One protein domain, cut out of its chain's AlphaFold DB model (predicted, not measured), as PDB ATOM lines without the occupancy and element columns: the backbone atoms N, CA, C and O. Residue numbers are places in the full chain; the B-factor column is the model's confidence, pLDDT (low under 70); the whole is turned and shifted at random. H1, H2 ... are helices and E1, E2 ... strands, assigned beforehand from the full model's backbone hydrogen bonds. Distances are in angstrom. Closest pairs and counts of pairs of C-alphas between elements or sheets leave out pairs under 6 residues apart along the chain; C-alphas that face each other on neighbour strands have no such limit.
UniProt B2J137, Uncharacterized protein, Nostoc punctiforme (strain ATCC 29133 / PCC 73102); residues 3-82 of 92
ATOM      1  N   PRO A   3     229.772 259.007 208.657       90.88
ATOM      2  CA  PRO A   3     230.587 258.987 207.448       90.88
ATOM      3  C   PRO A   3     231.821 259.871 207.640       90.88
ATOM      4  O   PRO A   3     231.726 260.962 208.202       90.88
ATOM      5  N   PHE A   4     232.977 259.409 207.168       90.94
ATOM      6  CA  PHE A   4     234.230 260.167 207.279       90.94
ATOM      7  C   PHE A   4     235.080 260.149 206.005       90.94
ATOM      8  O   PHE A   4     235.921 261.028 205.833       90.94
ATOM      9  N   LEU A   5     234.841 259.202 205.094       90.19
ATOM     10  CA  LEU A   5     235.431 259.193 203.760       90.19
ATOM     11  C   LEU A   5     234.338 258.911 202.729       90.19
ATOM     12  O   LEU A   5     233.475 258.062 202.951       90.19
ATOM     13  N   ARG A   6     234.389 259.607 201.596       85.62
ATOM     14  CA  ARG A   6     233.522 259.354 200.446       85.62
ATOM     15  C   ARG A   6     234.334 258.631 199.375       85.62
ATOM     16  O   ARG A   6     235.375 259.141 198.971       85.62
ATOM     17  N   GLY A   7     233.858 257.469 198.944       76.56
ATOM     18  CA  GLY A   7     234.405 256.737 197.807       76.56
ATOM     19  C   GLY A   7     233.976 257.349 196.472       76.56
ATOM     20  O   GLY A   7     233.053 258.173 196.396       76.56
ATOM     21  N   SER A   8     234.637 256.935 195.392       70.19
ATOM     22  CA  SER A   8     234.131 257.155 194.035       70.19
ATOM     23  C   SER A   8     232.775 256.443 193.872       70.19
ATOM     24  O   SER A   8     232.467 255.493 194.579       70.19
ATOM     25  N   GLY A   9     231.884 256.950 193.014       73.44
ATOM     26  CA  GLY A   9     230.586 256.297 192.752       73.44
ATOM     27  C   GLY A   9     229.456 256.565 193.762       73.44
ATOM     28  O   GLY A   9     228.290 256.304 193.446       73.44
ATOM     29  N   GLY A  10     229.751 257.206 194.898       74.88
ATOM     30  CA  GLY A  10     228.757 257.583 195.913       74.88
ATOM     31  C   GLY A  10     228.762 256.716 197.170       74.88
ATOM     32  O   GLY A  10     227.866 256.884 197.992       74.88
ATOM     33  N   ASP A  11     229.763 255.855 197.317       87.31
ATOM     34  CA  ASP A  11     229.947 255.009 198.491       87.31
ATOM     35  C   ASP A  11     230.553 255.801 199.658       87.31
ATOM     36  O   ASP A  11     231.176 256.855 199.466       87.31
ATOM     37  N   TYR A  12     230.412 255.288 200.879       90.00
ATOM     38  CA  TYR A  12     231.024 255.899 202.062       90.00
ATOM     39  C   TYR A  12     231.784 254.881 202.900       90.00
ATOM     40  O   TYR A  12     231.358 253.740 203.068       90.00
ATOM     41  N   TYR A  13     232.869 255.341 203.517       92.62
ATOM     42  CA  TYR A  13     233.394 254.709 204.716       92.62
ATOM     43  C   TYR A  13     232.806 255.415 205.928       92.62
ATOM     44  O   TYR A  13     232.862 256.646 206.063       92.62
ATOM     45  N   CYS A  14     232.233 254.615 206.813       93.50
ATOM     46  CA  CYS A  14     231.610 255.062 208.040       93.50
ATOM     47  C   CYS A  14     232.278 254.411 209.243       93.50
ATOM     48  O   CYS A  14     232.744 253.280 209.173       93.50
ATOM     49  N   VAL A  15     232.264 255.103 210.376       94.38
ATOM     50  CA  VAL A  15     232.640 254.525 211.670       94.38
ATOM     51  C   VAL A  15     231.364 254.216 212.438       94.38
ATOM     52  O   VAL A  15     230.457 255.058 212.532       94.38
ATOM     53  N   ARG A  16     231.260 253.008 212.990       92.38
ATOM     54  CA  ARG A  16     230.220 252.687 213.968       92.38
ATOM     55  C   ARG A  16     230.533 253.385 215.291       92.38
ATOM     56  O   ARG A  16     231.682 253.583 215.661       92.38
ATOM     57  N   THR A  17     229.496 253.849 215.972       87.94
ATOM     58  CA  THR A  17     229.623 254.641 217.206       87.94
ATOM     59  C   THR A  17     228.728 254.059 218.291       87.94
ATOM     60  O   THR A  17     227.972 254.785 218.934       87.94
ATOM     61  N   LEU A  18     228.742 252.733 218.416       85.94
ATOM     62  CA  LEU A  18     228.063 252.025 219.499       85.94
ATOM     63  C   LEU A  18     229.009 251.948 220.709       85.94
ATOM     64  O   LEU A  18     230.203 252.223 220.577       85.94
ATOM     65  N   SER A  19     228.488 251.594 221.887       82.25
ATOM     66  CA  SER A  19     229.285 251.480 223.122       82.25
ATOM     67  C   SER A  19     230.505 250.573 222.947       82.25
ATOM     68  O   SER A  19     231.600 250.940 223.370       82.25
ATOM     69  N   ASP A  20     230.311 249.455 222.246       86.94
ATOM     70  CA  ASP A  20     231.283 248.363 222.139       86.94
ATOM     71  C   ASP A  20     231.744 248.095 220.694       86.94
ATOM     72  O   ASP A  20     232.527 247.181 220.454       86.94
ATOM     73  N   ASP A  21     231.283 248.893 219.722       87.94
ATOM     74  CA  ASP A  21     231.616 248.730 218.301       87.94
ATOM     75  C   ASP A  21     232.026 250.075 217.685       87.94
ATOM     76  O   ASP A  21     231.220 251.008 217.555       87.94
ATOM     77  N   ARG A  22     233.309 250.140 217.308       90.25
ATOM     78  CA  ARG A  22     233.957 251.262 216.612       90.25
ATOM     79  C   ARG A  22     234.499 250.870 215.239       90.25
ATOM     80  O   ARG A  22     235.393 251.539 214.715       90.25
ATOM     81  N   SER A  23     233.973 249.788 214.672       94.56
ATOM     82  CA  SER A  23     234.407 249.278 213.381       94.56
ATOM     83  C   SER A  23     234.209 250.297 212.266       94.56
ATOM     84  O   SER A  23     233.283 251.118 212.270       94.56
ATOM     85  N   VAL A  24     235.119 250.242 211.299       95.38
ATOM     86  CA  VAL A  24     234.992 250.954 210.036       95.38
ATOM     87  C   VAL A  24     234.257 250.048 209.067       95.38
ATOM     88  O   VAL A  24     234.662 248.905 208.845       95.38
ATOM     89  N   VAL A  25     233.190 250.578 208.483       93.75
ATOM     90  CA  VAL A  25     232.375 249.892 207.486       93.75
ATOM     91  C   VAL A  25     232.401 250.641 206.167       93.75
ATOM     92  O   VAL A  25     232.382 251.872 206.148       93.75
ATOM     93  N   TRP A  26     232.410 249.897 205.073       92.25
ATOM     94  CA  TRP A  26     232.138 250.404 203.740       92.25
ATOM     95  C   TRP A  26     230.664 250.157 203.408       92.25
ATOM     96  O   TRP A  26     230.146 249.058 203.618       92.25
ATOM     97  N   THR A  27     229.985 251.205 202.952       88.00
ATOM     98  CA  THR A  27     228.582 251.183 202.530       88.00
ATOM     99  C   THR A  27     228.523 251.551 201.049       88.00
ATOM    100  O   THR A  27     228.726 252.722 200.708       88.00
ATOM    101  N   PRO A  28     228.272 250.573 200.160       81.31
ATOM    102  CA  PRO A  28     227.870 250.852 198.799       81.31
ATOM    103  C   PRO A  28     226.413 251.333 198.772       81.31
ATOM    104  O   PRO A  28     225.692 251.257 199.771       81.31
ATOM    105  N   LYS A  29     225.970 251.812 197.607       69.88
ATOM    106  CA  LYS A  29     224.609 252.338 197.373       69.88
ATOM    107  C   LYS A  29     223.439 251.411 197.746       69.88
ATOM    108  O   LYS A  29     222.338 251.925 197.906       69.88
ATOM    109  N   ASP A  30     223.662 250.108 197.902       70.44
ATOM    110  CA  ASP A  30     222.605 249.098 198.076       70.44
ATOM    111  C   ASP A  30     222.376 248.676 199.543       70.44
ATOM    112  O   ASP A  30     221.966 247.549 199.812       70.44
ATOM    113  N   ASP A  31     222.677 249.549 200.512       72.50
ATOM    114  CA  ASP A  31     222.485 249.327 201.961       72.50
ATOM    115  C   ASP A  31     223.226 248.111 202.566       72.50
ATOM    116  O   ASP A  31     223.045 247.773 203.741       72.50
ATOM    117  N   VAL A  32     224.120 247.467 201.809       84.19
ATOM    118  CA  VAL A  32     225.003 246.411 202.323       84.19
ATOM    119  C   VAL A  32     226.125 247.044 203.147       84.19
ATOM    120  O   VAL A  32     226.702 248.058 202.767       84.19
ATOM    121  N   LEU A  33     226.460 246.459 204.297       88.88
ATOM    122  CA  LEU A  33     227.546 246.952 205.144       88.88
ATOM    123  C   LEU A  33     228.674 245.936 205.194       88.88
ATOM    124  O   LEU A  33     228.518 244.870 205.785       88.88
ATOM    125  N   TYR A  34     229.825 246.317 204.654       92.62
ATOM    126  CA  TYR A  34     231.044 245.532 204.760       92.62
ATOM    127  C   TYR A  34     231.892 246.072 205.898       92.62
ATOM    128  O   TYR A  34     232.381 247.198 205.847       92.62
ATOM    129  N   VAL A  35     232.082 245.279 206.945       94.81
ATOM    130  CA  VAL A  35     233.038 245.589 208.004       94.81
ATOM    131  C   VAL A  35     234.441 245.433 207.421       94.81
ATOM    132  O   VAL A  35     234.815 244.352 206.974       94.81
ATOM    133  N   ILE A  36     235.221 246.509 207.416       95.50
ATOM    134  CA  ILE A  36     236.594 246.508 206.895       95.50
ATOM    135  C   ILE A  36     237.568 246.159 208.017       95.50
ATOM    136  O   ILE A  36     238.371 245.238 207.891       95.50
ATOM    137  N   CYS A  37     237.469 246.863 209.145       95.69
ATOM    138  CA  CYS A  37     238.334 246.679 210.311       95.69
ATOM    139  C   CYS A  37     237.665 247.213 211.587       95.69
ATOM    140  O   CYS A  37     236.593 247.814 211.535       95.69
ATOM    141  N   GLN A  38     238.296 247.005 212.744       93.38
ATOM    142  CA  GLN A  38     237.694 247.290 214.053       93.38
ATOM    143  C   GLN A  38     237.899 248.733 214.542       93.38
ATOM    144  O   GLN A  38     237.301 249.137 215.540       93.38
ATOM    145  N   SER A  39     238.728 249.529 213.859       93.12
ATOM    146  CA  SER A  39     239.000 250.907 214.262       93.12
ATOM    147  C   SER A  39     239.483 251.789 213.107       93.12
ATOM    148  O   SER A  39     240.069 251.314 212.139       93.12
ATOM    149  N   ILE A  40     239.323 253.112 213.245       93.25
ATOM    150  CA  ILE A  40     239.905 254.100 212.311       93.25
ATOM    151  C   ILE A  40     241.430 253.959 212.231       93.25
ATOM    152  O   ILE A  40     242.026 254.181 211.179       93.25
ATOM    153  N   LYS A  41     242.078 253.599 213.345       93.88
ATOM    154  CA  LYS A  41     243.529 253.414 213.383       93.88
ATOM    155  C   LYS A  41     243.947 252.298 212.428       93.88
ATOM    156  O   LYS A  41     244.857 252.506 211.631       93.88
ATOM    157  N   ASP A  42     243.265 251.158 212.487       95.50
ATOM    158  CA  ASP A  42     243.556 250.025 211.605       95.50
ATOM    159  C   ASP A  42     243.231 250.374 210.156       95.50
ATOM    160  O   ASP A  42     244.018 250.061 209.270       95.50
ATOM    161  N   PHE A  43     242.149 251.122 209.913       95.88
ATOM    162  CA  PHE A  43     241.825 251.625 208.580       95.88
ATOM    163  C   PHE A  43     242.970 252.452 207.978       95.88
ATOM    164  O   PHE A  43     243.400 252.190 206.860       95.88
ATOM    165  N   ILE A  44     243.526 253.411 208.726       95.75
ATOM    166  CA  ILE A  44     244.661 254.222 208.253       95.75
ATOM    167  C   ILE A  44     245.888 253.344 207.975       95.75
ATOM    168  O   ILE A  44     246.596 253.576 206.991       95.75
ATOM    169  N   LEU A  45     246.146 252.335 208.813       97.69
ATOM    170  CA  LEU A  45     247.253 251.400 208.605       97.69
ATOM    171  C   LEU A  45     247.056 250.557 207.342       97.69
ATOM    172  O   LEU A  45     247.999 250.449 206.564       97.69
ATOM    173  N   ILE A  46     245.846 250.047 207.097       97.31
ATOM    174  CA  ILE A  46     245.486 249.310 205.876       97.31
ATOM    175  C   ILE A  46     245.744 250.172 204.640       97.31
ATOM    176  O   ILE A  46     246.471 249.746 203.746       97.31
ATOM    177  N   ILE A  47     245.220 251.404 204.602       95.69
ATOM    178  CA  ILE A  47     245.408 252.314 203.460       95.69
ATOM    179  C   ILE A  47     246.893 252.623 203.243       95.69
ATOM    180  O   ILE A  47     247.381 252.618 202.114       95.69
ATOM    181  N   THR A  48     247.639 252.855 204.325       97.44
ATOM    182  CA  THR A  48     249.089 253.087 204.253       97.44
ATOM    183  C   THR A  48     249.814 251.878 203.665       97.44
ATOM    184  O   THR A  48     250.734 252.032 202.862       97.44
ATOM    185  N   GLU A  49     249.414 250.676 204.064       98.25
ATOM    186  CA  GLU A  49     250.004 249.436 203.581       98.25
ATOM    187  C   GLU A  49     249.660 249.171 202.110       98.25
ATOM    188  O   GLU A  49     250.532 248.759 201.346       98.25
ATOM    189  N   CYS A  50     248.449 249.530 201.677       97.88
ATOM    190  CA  CYS A  50     248.053 249.486 200.270       97.88
ATOM    191  C   CYS A  50     248.960 250.357 199.391       97.88
ATOM    192  O   CYS A  50     249.425 249.893 198.351       97.88
ATOM    193  N   TYR A  51     249.297 251.576 199.821       97.44
ATOM    194  CA  TYR A  51     250.263 252.409 199.092       97.44
ATOM    195  C   TYR A  51     251.683 251.831 199.114       97.44
ATOM    196  O   TYR A  51     252.360 251.824 198.090       97.44
ATOM    197  N   LYS A  52     252.155 251.318 200.258       98.00
ATOM    198  CA  LYS A  52     253.508 250.737 200.371       98.00
ATOM    199  C   LYS A  52     253.716 249.521 199.473       98.00
ATOM    200  O   LYS A  52     254.813 249.331 198.957       98.00
ATOM    201  N   GLN A  53     252.686 248.692 199.326       98.00
ATOM    202  CA  GLN A  53     252.747 247.461 198.540       98.00
ATOM    203  C   GLN A  53     252.301 247.653 197.083       98.00
ATOM    204  O   GLN A  53     252.260 246.679 196.339       98.00
ATOM    205  N   ASN A  54     252.005 248.887 196.654       96.81
ATOM    206  CA  ASN A  54     251.438 249.198 195.337       96.81
ATOM    207  C   ASN A  54     250.106 248.479 195.056       96.81
ATOM    208  O   ASN A  54     249.812 248.134 193.914       96.81
ATOM    209  N   ALA A  55     249.283 248.258 196.084       97.69
ATOM    210  CA  ALA A  55     247.869 247.958 195.864       97.69
ATOM    211  C   ALA A  55     247.154 249.191 195.297       97.69
ATOM    212  O   ALA A  55     246.316 249.057 194.417       97.69
ATOM    213  N   TYR A  56     247.550 250.388 195.741       96.19
ATOM    214  CA  TYR A  56     247.162 251.658 195.128       96.19
ATOM    215  C   TYR A  56     248.371 252.278 194.435       96.19
ATOM    216  O   TYR A  56     249.426 252.434 195.056       96.19
ATOM    217  N   PHE A  57     248.225 252.642 193.165       96.00
ATOM    218  CA  PHE A  57     249.317 253.179 192.356       96.00
ATOM    219  C   PHE A  57     248.797 254.139 191.287       96.00
ATOM    220  O   PHE A  57     247.607 254.172 190.994       96.00
ATOM    221  N   LEU A  58     249.690 254.959 190.731       95.88
ATOM    222  CA  LEU A  58     249.371 255.789 189.572       95.88
ATOM    223  C   LEU A  58     249.736 255.029 188.296       95.88
ATOM    224  O   LEU A  58     250.833 254.472 188.223       95.88
ATOM    225  N   ASP A  59     248.842 255.022 187.313       94.38
ATOM    226  CA  ASP A  59     249.133 254.491 185.981       94.38
ATOM    227  C   ASP A  59     250.024 255.444 185.154       94.38
ATOM    228  O   ASP A  59     250.521 256.467 185.646       94.38
ATOM    229  N   GLU A  60     250.253 255.103 183.883       95.00
ATOM    230  CA  GLU A  60     251.082 255.899 182.967       95.00
ATOM    231  C   GLU A  60     250.534 257.322 182.755       95.00
ATOM    232  O   GLU A  60     251.312 258.277 182.648       95.00
ATOM    233  N   ASP A  61     249.208 257.475 182.782       96.38
ATOM    234  CA  ASP A  61     248.494 258.744 182.625       96.38
ATOM    235  C   ASP A  61     248.269 259.479 183.964       96.38
ATOM    236  O   ASP A  61     247.717 260.584 184.000       96.38
ATOM    237  N   ARG A  62     248.786 258.921 185.067       91.88
ATOM    238  CA  ARG A  62     248.685 259.415 186.449       91.88
ATOM    239  C   ARG A  62     247.272 259.395 187.030       91.88
ATOM    240  O   ARG A  62     246.979 260.175 187.943       91.88
ATOM    241  N   TYR A  63     246.419 258.499 186.556       93.00
ATOM    242  CA  TYR A  63     245.185 258.146 187.242       93.00
ATOM    243  C   TYR A  63     245.476 257.173 188.384       93.00
ATOM    244  O   TYR A  63     246.371 256.335 188.301       93.00
ATOM    245  N   LEU A  64     244.746 257.336 189.489       91.06
ATOM    246  CA  LEU A  64     244.841 256.430 190.628       91.06
ATOM    247  C   LEU A  64     244.131 255.120 190.286       91.06
ATOM    248  O   LEU A  64     242.910 255.102 190.149       91.06
ATOM    249  N   GLU A  65     244.909 254.050 190.217       94.38
ATOM    250  CA  GLU A  65     244.468 252.686 189.959       94.38
ATOM    251  C   GLU A  65     244.590 251.811 191.213       94.38
ATOM    252  O   GLU A  65     245.344 252.109 192.151       94.38
ATOM    253  N   CYS A  66     243.825 250.715 191.224       94.38
ATOM    254  CA  CYS A  66     243.767 249.767 192.333       94.38
ATOM    255  C   CYS A  66     243.964 248.318 191.863       94.38
ATOM    256  O   CYS A  66     243.273 247.836 190.967       94.38
ATOM    257  N   ASN A  67     244.864 247.593 192.529       96.81
ATOM    258  CA  ASN A  67     244.939 246.138 192.484       96.81
ATOM    259  C   ASN A  67     244.065 245.548 193.602       96.81
ATOM    260  O   ASN A  67     244.522 245.374 194.735       96.81
ATOM    261  N   TYR A  68     242.822 245.216 193.253       93.19
ATOM    262  CA  TYR A  68     241.819 244.713 194.195       93.19
ATOM    263  C   TYR A  68     242.212 243.396 194.879       93.19
ATOM    264  O   TYR A  68     241.916 243.216 196.056       93.19
ATOM    265  N   ASP A  69     242.925 242.495 194.194       95.62
ATOM    266  CA  ASP A  69     243.363 241.230 194.803       95.62
ATOM    267  C   ASP A  69     244.419 241.466 195.892       95.62
ATOM    268  O   ASP A  69     244.471 240.756 196.900       95.62
ATOM    269  N   LEU A  70     245.298 242.455 195.696       97.25
ATOM    270  CA  LEU A  70     246.302 242.821 196.691       97.25
ATOM    271  C   LEU A  70     245.691 243.632 197.838       97.25
ATOM    272  O   LEU A  70     246.026 243.384 198.995       97.25
ATOM    273  N   GLU A  71     244.775 244.551 197.534       96.12
ATOM    274  CA  GLU A  71     243.993 245.279 198.537       96.12
ATOM    275  C   GLU A  71     243.236 244.306 199.457       96.12
ATOM    276  O   GLU A  71     243.364 244.386 200.680       96.12
ATOM    277  N   GLU A  72     242.523 243.333 198.881       94.88
ATOM    278  CA  GLU A  72     241.793 242.298 199.618       94.88
ATOM    279  C   GLU A  72     242.729 241.504 200.542       94.88
ATOM    280  O   GLU A  72     242.439 241.341 201.729       94.88
ATOM    281  N   LYS A  73     243.907 241.088 200.055       96.44
ATOM    282  CA  LYS A  73     244.924 240.407 200.882       96.44
ATOM    283  C   LYS A  73     245.397 241.260 202.057       96.44
ATOM    284  O   LYS A  73     245.552 240.745 203.165       96.44
ATOM    285  N   ILE A  74     245.628 242.554 201.842       97.62
ATOM    286  CA  ILE A  74     246.043 243.474 202.907       97.62
ATOM    287  C   ILE A  74     244.917 243.630 203.936       97.62
ATOM    288  O   ILE A  74     245.180 243.522 205.134       97.62
ATOM    289  N   ILE A  75     243.668 243.811 203.498       96.06
ATOM    290  CA  ILE A  75     242.505 243.895 204.393       96.06
ATOM    291  C   ILE A  75     242.386 242.625 205.241       96.06
ATOM    292  O   ILE A  75     242.282 242.725 206.463       96.06
ATOM    293  N   VAL A  76     242.463 241.440 204.630       95.94
ATOM    294  CA  VAL A  76     242.371 240.148 205.334       95.94
ATOM    295  C   VAL A  76     243.515 239.964 206.338       95.94
ATOM    296  O   VAL A  76     243.291 239.438 207.425       95.94
ATOM    297  N   ASN A  77     244.724 240.456 206.050       95.94
ATOM    298  CA  ASN A  77     245.835 240.407 207.008       95.94
ATOM    299  C   ASN A  77     245.568 241.240 208.273       95.94
ATOM    300  O   ASN A  77     245.933 240.826 209.374       95.94
ATOM    301  N   PHE A  78     244.934 242.407 208.133       95.38
ATOM    302  CA  PHE A  78     244.534 243.243 209.273       95.38
ATOM    303  C   PHE A  78     243.232 242.777 209.929       95.38
ATOM    304  O   PHE A  78     242.978 243.075 211.097       95.38
ATOM    305  N   ASN A  79     242.405 242.046 209.188       95.31
ATOM    306  CA  ASN A  79     241.133 241.527 209.644       95.31
ATOM    307  C   ASN A  79     240.916 240.086 209.147       95.31
ATOM    308  O   ASN A  79     240.195 239.864 208.169       95.31
ATOM    309  N   PRO A  80     241.477 239.084 209.853       95.25
ATOM    310  CA  PRO A  80     241.383 237.680 209.444       95.25
ATOM    311  C   PRO A  80     239.950 237.137 209.361       95.25
ATOM    312  O   PRO A  80     239.701 236.142 208.691       95.25
ATOM    313  N   ASN A  81     238.991 237.800 210.018       94.06
ATOM    314  CA  ASN A  81     237.582 237.412 210.016       94.06
ATOM    315  C   ASN A  81     236.771 238.089 208.902       94.06
ATOM    316  O   ASN A  81     235.549 237.944 208.890       94.06
ATOM    317  N   TYR A  82     237.415 238.827 207.988       94.44
ATOM    318  CA  TYR A  82     236.758 239.643 206.964       94.44
ATOM    319  C   TYR A  82     235.674 238.893 206.179       94.44
ATOM    320  O   TYR A  82     234.573 239.416 206.023       94.44
TER     321      TYR A  82
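Overview. This is residues 3 to 82 of the 92 residues of an uncharacterized protein of Nostoc punctiforme (strain ATCC 29133 / PCC 73102) (UniProt B2J137). A small twisted sheet of four short strands, E1 to E4, and a small two-strand hairpin, E5 and E6, are bridged by two helices, H1 and H2, that run opposite ways between them. H1 begins by the four-strand sheet and ends by the hairpin; H2 runs back from the hairpin and grazes that sheet. The printed part has 80 residues, with two named helices and six named strands in the order E1 E2 E3 E4 H1 E5 E6 H2, and both sheets are antiparallel, the larger in the order E1 - E2 - E3 - E4. The class is mixed, helices and strands; the whole is compact, with a radius of gyration of the C-alphas of 13.2 A, yet elongated in outline, spanning 45 by 26 by 17 A.

Arrangement. E1, residues 3 to 6, E2, residues 12 to 15, E3, residues 24 to 27, and E4, residues 34 to 37, form a meander, each strand the antiparallel neighbour of the one before. E1 and E2 are a hairpin, with N 13 and O 5 within hydrogen-bond range at 2.8 A. The hairpin E2 and E3 has N 14 and O 25 at 2.8 A, and the hairpin E3 and E4 has N 26 and O 34 at 2.8 A. From edge to edge the strands' lines turn by 77 degrees. H1, residues 40 to 52, is on this sheet at a height of 11.4 A, over E4 and, only just, over E3, where 3 of its C-alphas fall. It runs slantwise to the strands, at 35 degrees to E4 on the local plane, and its line rises 37 degrees, only just short of standing up from the sheet. The closest C-alphas of H1 and E4 are those of Phe 43 and Cys 37, 6.3 A apart. E5, residues 56 to 58, and E6, residues 64 to 66, are a hairpin, with N 65 and O 57 at 2.8 A; the C-alphas of Cys 50 and Tyr 56, the closest of H1 and E5, are 5.7 A apart. H2, residues 68 to 78, only grazes the larger sheet, with its residues 72 to 78. H1 and H2 touch at a steep tilt of 44 degrees, opposite ways; their closest C-alphas, of Cys 50 and Glu 71, are 6.1 A apart. In both helices every O i to N i+4 pair is within hydrogen-bond range.

Along the chain. E1 begins at C-alpha 3, (230.587, 258.987, 207.448), and is 7.6 A long; E2, E3 and E4 measure 9.8 A, 9.9 A and 9.2 A. H1 is 18.4 A long, from C-alpha 40 at (239.905, 254.100, 212.311). E5 is 7.3 A and E6 7.0 A long. H2 is 15.4 A long and ends at C-alpha 78, (244.534, 243.243, 209.273).

Size, cuts and confidence. The two C-alphas farthest apart, of Ser 19 and Glu 60, are 45.9 A apart. The printed part has no cut and no long link. Its mean pLDDT is 91.7, and residue 29 is under 70.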